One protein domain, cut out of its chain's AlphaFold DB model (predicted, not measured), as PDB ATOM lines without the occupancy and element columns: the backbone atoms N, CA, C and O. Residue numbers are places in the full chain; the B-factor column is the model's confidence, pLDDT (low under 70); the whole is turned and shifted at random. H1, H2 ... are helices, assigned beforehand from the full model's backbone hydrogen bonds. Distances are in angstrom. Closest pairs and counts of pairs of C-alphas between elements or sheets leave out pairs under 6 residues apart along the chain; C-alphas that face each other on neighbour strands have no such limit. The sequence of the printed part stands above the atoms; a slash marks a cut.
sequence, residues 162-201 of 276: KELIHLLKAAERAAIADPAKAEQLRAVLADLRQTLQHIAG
ATOM      1  N   LYS A 162     198.447  97.777 174.996       53.66
ATOM      2  CA  LYS A 162     197.650  96.795 174.246       53.66
ATOM      3  C   LYS A 162     196.921  95.838 175.185       53.66
ATOM      4  O   LYS A 162     195.742  95.581 174.980       53.66
ATOM      5  N   GLU A 163     197.604  95.357 176.218       57.81
ATOM      6  CA  GLU A 163     197.027  94.512 177.267       57.81
ATOM      7  C   GLU A 163     195.830  95.187 177.950       57.81
ATOM      8  O   GLU A 163     194.774  94.573 178.075       57.81
ATOM      9  N   LEU A 164     195.938  96.482 178.269       72.06
ATOM     10  CA  LEU A 164     194.826  97.265 178.816       72.06
ATOM     11  C   LEU A 164     193.593  97.259 177.898       72.06
ATOM     12  O   LEU A 164     192.475  97.079 178.372       72.06
ATOM     13  N   ILE A 165     193.785  97.408 176.581       72.44
ATOM     14  CA  ILE A 165     192.684  97.345 175.606       72.44
ATOM     15  C   ILE A 165     192.038  95.952 175.602       72.44
ATOM     16  O   ILE A 165     190.819  95.846 175.498       72.44
ATOM     17  N   HIS A 166     192.826  94.880 175.722       58.69
ATOM     18  CA  HIS A 166     192.289  93.517 175.786       58.69
ATOM     19  C   HIS A 166     191.493  93.262 177.072       58.69
ATOM     20  O   HIS A 166     190.403  92.696 177.003       58.69
ATOM     21  N   LEU A 167     191.998  93.713 178.223       75.00
ATOM     22  CA  LEU A 167     191.306  93.591 179.510       75.00
ATOM     23  C   LEU A 167     189.996  94.377 179.522       75.00
ATOM     24  O   LEU A 167     188.979  93.860 179.979       75.00
ATOM     25  N   LEU A 168     189.999  95.583 178.951       78.19
ATOM     26  CA  LEU A 168     188.790  96.383 178.794       78.19
ATOM     27  C   LEU A 168     187.733  95.640 177.966       78.19
ATOM     28  O   LEU A 168     186.597  95.489 178.409       78.19
ATOM     29  N   LYS A 169     188.126  95.086 176.815       65.12
ATOM     30  CA  LYS A 169     187.228  94.297 175.956       65.12
ATOM     31  C   LYS A 169     186.658  93.068 176.667       65.12
ATOM     32  O   LYS A 169     185.489  92.732 176.487       65.12
ATOM     33  N   ALA A 170     187.473  92.377 177.464       63.91
ATOM     34  CA  ALA A 170     187.020  91.227 178.242       63.91
ATOM     35  C   ALA A 170     186.007  91.640 179.322       63.91
ATOM     36  O   ALA A 170     184.979  90.981 179.488       63.91
ATOM     37  N   ALA A 171     186.268  92.749 180.014       71.38
ATOM     38  CA  ALA A 171     185.381  93.269 181.044       71.38
ATOM     39  C   ALA A 171     184.039  93.752 180.469       71.38
ATOM     40  O   ALA A 171     182.998  93.477 181.059       71.38
ATOM     41  N   GLU A 172     184.035  94.393 179.296       69.69
ATOM     42  CA  GLU A 172     182.805  94.808 178.606       69.69
ATOM     43  C   GLU A 172     181.912  93.613 178.256       69.69
ATOM     44  O   GLU A 172     180.718  93.625 178.546       69.69
ATOM     45  N   ARG A 173     182.488  92.531 177.716       61.09
ATOM     46  CA  ARG A 173     181.731  91.296 177.443       61.09
ATOM     47  C   ARG A 173     181.132  90.698 178.712       61.09
ATOM     48  O   ARG A 173     179.989  90.250 178.702       61.09
ATOM     49  N   ALA A 174     181.884  90.713 179.811       69.00
ATOM     50  CA  ALA A 174     181.397  90.221 181.095       69.00
ATOM     51  C   ALA A 174     180.281  91.107 181.682       69.00
ATOM     52  O   ALA A 174     179.377  90.585 182.329       69.00
ATOM     53  N   ALA A 175     180.324  92.417 181.435       78.56
ATOM     54  CA  ALA A 175     179.317  93.383 181.866       78.56
ATOM     55  C   ALA A 175     177.988  93.264 181.100       78.56
ATOM     56  O   ALA A 175     176.937  93.548 181.667       78.56
ATOM     57  N   ILE A 176     178.011  92.819 179.838       76.31
ATOM     58  CA  ILE A 176     176.784  92.574 179.055       76.31
ATOM     59  C   ILE A 176     175.946  91.454 179.687       76.31
ATOM     60  O   ILE A 176     174.722  91.538 179.721       76.31
ATOM     61  N   ALA A 177     176.602  90.417 180.206       70.94
ATOM     62  CA  ALA A 177     175.934  89.265 180.805       70.94
ATOM     63  C   ALA A 177     175.570  89.460 182.290       70.94
ATOM     64  O   ALA A 177     174.788  88.679 182.826       70.94
ATOM     65  N   ASP A 178     176.151  90.458 182.966       84.94
ATOM     66  CA  ASP A 178     176.044  90.624 184.416       84.94
ATOM     67  C   ASP A 178     175.993  92.116 184.818       84.94
ATOM     68  O   ASP A 178     177.005  92.826 184.726       84.94
ATOM     69  N   PRO A 179     174.840  92.607 185.313       85.19
ATOM     70  CA  PRO A 179     174.669  94.011 185.671       85.19
ATOM     71  C   PRO A 179     175.568  94.456 186.835       85.19
ATOM     72  O   PRO A 179     175.977  95.618 186.859       85.19
ATOM     73  N   ALA A 180     175.949  93.556 187.750       86.62
ATOM     74  CA  ALA A 180     176.873  93.888 188.835       86.62
ATOM     75  C   ALA A 180     178.296  94.126 188.301       86.62
ATOM     76  O   ALA A 180     178.988  95.050 188.733       86.62
ATOM     77  N   LYS A 181     178.724  93.352 187.294       80.00
ATOM     78  CA  LYS A 181     180.004  93.581 186.598       80.00
ATOM     79  C   LYS A 181     179.975  94.846 185.749       80.00
ATOM     80  O   LYS A 181     180.997  95.518 185.635       80.00
ATOM     81  N   ALA A 182     178.819  95.212 185.199       78.69
ATOM     82  CA  ALA A 182     178.655  96.482 184.501       78.69
ATOM     83  C   ALA A 182     178.837  97.685 185.435       78.69
ATOM     84  O   ALA A 182     179.464  98.673 185.052       78.69
ATOM     85  N   GLU A 183     178.321  97.619 186.662       86.94
ATOM     86  CA  GLU A 183     178.533  98.661 187.671       86.94
ATOM     87  C   GLU A 183     180.006  98.751 188.099       86.94
ATOM     88  O   GLU A 183     180.585  99.839 188.096       86.94
ATOM     89  N   GLN A 184     180.652  97.606 188.335       86.81
ATOM     90  CA  GLN A 184     182.087  97.542 188.639       86.81
ATOM     91  C   GLN A 184     182.952  98.109 187.503       86.81
ATOM     92  O   GLN A 184     183.866  98.894 187.752       86.81
ATOM     93  N   LEU A 185     182.647  97.771 186.247       88.25
ATOM     94  CA  LEU A 185     183.373  98.282 185.085       88.25
ATOM     95  C   LEU A 185     183.234  99.803 184.947       88.25
ATOM     96  O   LEU A 185     184.223 100.487 184.683       88.25
ATOM     97  N   ARG A 186     182.031 100.351 185.166       88.12
ATOM     98  CA  ARG A 186     181.801 101.806 185.145       88.12
ATOM     99  C   ARG A 186     182.631 102.524 186.209       88.12
ATOM    100  O   ARG A 186     183.222 103.557 185.898       88.12
ATOM    101  N   ALA A 187     182.716 101.970 187.419       89.50
ATOM    102  CA  ALA A 187     183.526 102.535 188.496       89.50
ATOM    103  C   ALA A 187     185.026 102.551 188.144       89.50
ATOM    104  O   ALA A 187     185.675 103.589 188.258       89.50
ATOM    105  N   VAL A 188     185.558 101.438 187.628       91.62
ATOM    106  CA  VAL A 188     186.973 101.331 187.220       91.62
ATOM    107  C   VAL A 188     187.307 102.281 186.066       91.62
ATOM    108  O   VAL A 188     188.352 102.929 186.072       91.62
ATOM    109  N   LEU A 189     186.424 102.400 185.073       90.25
ATOM    110  CA  LEU A 189     186.628 103.310 183.945       90.25
ATOM    111  C   LEU A 189     186.578 104.784 184.356       90.25
ATOM    112  O   LEU A 189     187.330 105.589 183.802       90.25
ATOM    113  N   ALA A 190     185.720 105.142 185.313       85.62
ATOM    114  CA  ALA A 190     185.654 106.497 185.848       85.62
ATOM    115  C   ALA A 190     186.973 106.893 186.533       85.62
ATOM    116  O   ALA A 190     187.517 107.958 186.230       85.62
ATOM    117  N   ASP A 191     187.520 106.004 187.367       89.94
ATOM    118  CA  ASP A 191     188.794 106.204 188.067       89.94
ATOM    119  C   ASP A 191     189.993 106.262 187.103       89.94
ATOM    120  O   ASP A 191     190.814 107.184 187.153       89.94
ATOM    121  N   LEU A 192     190.046 105.345 186.128       90.00
ATOM    122  CA  LEU A 192     191.077 105.346 185.090       90.00
ATOM    123  C   LEU A 192     191.040 106.640 184.268       90.00
ATOM    124  O   LEU A 192     192.086 107.233 183.999       90.00
ATOM    125  N   ARG A 193     189.845 107.108 183.882       85.50
ATOM    126  CA  ARG A 193     189.681 108.372 183.150       85.50
ATOM    127  C   ARG A 193     190.216 109.548 183.963       85.50
ATOM    128  O   ARG A 193     190.967 110.350 183.413       85.50
ATOM    129  N   GLN A 194     189.857 109.638 185.242       83.44
ATOM    130  CA  GLN A 194     190.301 110.716 186.128       83.44
ATOM    131  C   GLN A 194     191.824 110.700 186.314       83.44
ATOM    132  O   GLN A 194     192.478 111.733 186.175       83.44
ATOM    133  N   THR A 195     192.401 109.516 186.526       86.94
ATOM    134  CA  THR A 195     193.852 109.326 186.654       86.94
ATOM    135  C   THR A 195     194.591 109.747 185.381       86.94
ATOM    136  O   THR A 195     195.582 110.475 185.440       86.94
ATOM    137  N   LEU A 196     194.096 109.347 184.205       86.25
ATOM    138  CA  LEU A 196     194.703 109.716 182.924       86.25
ATOM    139  C   LEU A 196     194.563 111.213 182.619       86.25
ATOM    140  O   LEU A 196     195.506 111.808 182.103       86.25
ATOM    141  N   GLN A 197     193.427 111.832 182.955       78.12
ATOM    142  CA  GLN A 197     193.227 113.282 182.822       78.12
ATOM    143  C   GLN A 197     194.195 114.071 183.710       78.12
ATOM    144  O   GLN A 197     194.792 115.037 183.236       78.12
ATOM    145  N   HIS A 198     194.415 113.616 184.948       82.94
ATOM    146  CA  HIS A 198     195.391 114.206 185.863       82.94
ATOM    147  C   HIS A 198     196.822 114.119 185.309       82.94
ATOM    148  O   HIS A 198     197.529 115.123 185.266       82.94
ATOM    149  N   ILE A 199     197.228 112.949 184.799       78.19
ATOM    150  CA  ILE A 199     198.549 112.754 184.171       78.19
ATOM    151  C   ILE A 199     198.705 113.616 182.909       78.19
ATOM    152  O   ILE A 199     199.787 114.139 182.645       78.19
ATOM    153  N   ALA A 200     197.639 113.773 182.122       71.75
ATOM    154  CA  ALA A 200     197.637 114.578 180.903       71.75
ATOM    155  C   ALA A 200     197.534 116.094 181.159       71.75
ATOM    156  O   ALA A 200     197.593 116.865 180.201       71.75
ATOM    157  N   GLY A 201     197.364 116.527 182.415       75.25
ATOM    158  CA  GLY A 201     197.200 117.935 182.780       75.25
ATOM    159  C   GLY A 201     195.915 118.574 182.241       75.25
ATOM    160  O   GLY A 201     195.860 119.793 182.094       75.25
TER     161      GLY A 201
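AT A GLANCE: This is residues 162 to 201 of the 276 residues of the protein "PadR domain-containing protein" of Paenibacillus sp. 7541 (UniProt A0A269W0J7). Two helices make an open helical hairpin, a narrow V: the longer H2 and the shorter H1 meet near their linked ends and spread apart toward their free ends. Residues 162 to 167 of H1 and 190 to 201, of which 190 to 199 belong to H2, stand free. The printed part has 40 residues with two named helices, H1 then H2, and no named strand; its class is all helix. It is loose, with a radius of gyration of the C-alphas of 11.3 A, and flat, spanning 36 by 21 by 8 A.

IN THESE COORDINATES: Find C-alpha 179 at (174.669, 94.011, 185.671); from there H2, residues 179 to 199, runs 30.4 A to C-alpha 199 at (198.549, 112.754, 184.171). H1, residues 162 to 177, begins at C-alpha 162 at (197.650, 96.795, 174.246) and is 23.9 A long.

HOW THE PARTS SIT: Look at Ala 175 and Ala 182: their C-alphas, the closest of H1 and H2, are 4.1 A apart. The helices touch through residues 171 to 176 of H1 and 181 to 185 of H2 alone. They run opposite ways at a shallow tilt of 30 degrees. In H2 every O i to N i+4 pair is within hydrogen-bond range; in H1, 11 of 12 are.

THE WHOLE: The two C-alphas farthest apart, those of Ala 177 and Gly 201, are 35.8 A apart. The printed part has no cut, and the link from H1 to H2 is tight. Mean pLDDT of the printed part is 78.1; residues 162 to 163, 166, 169 to 170 and 172 to 174 are under 70.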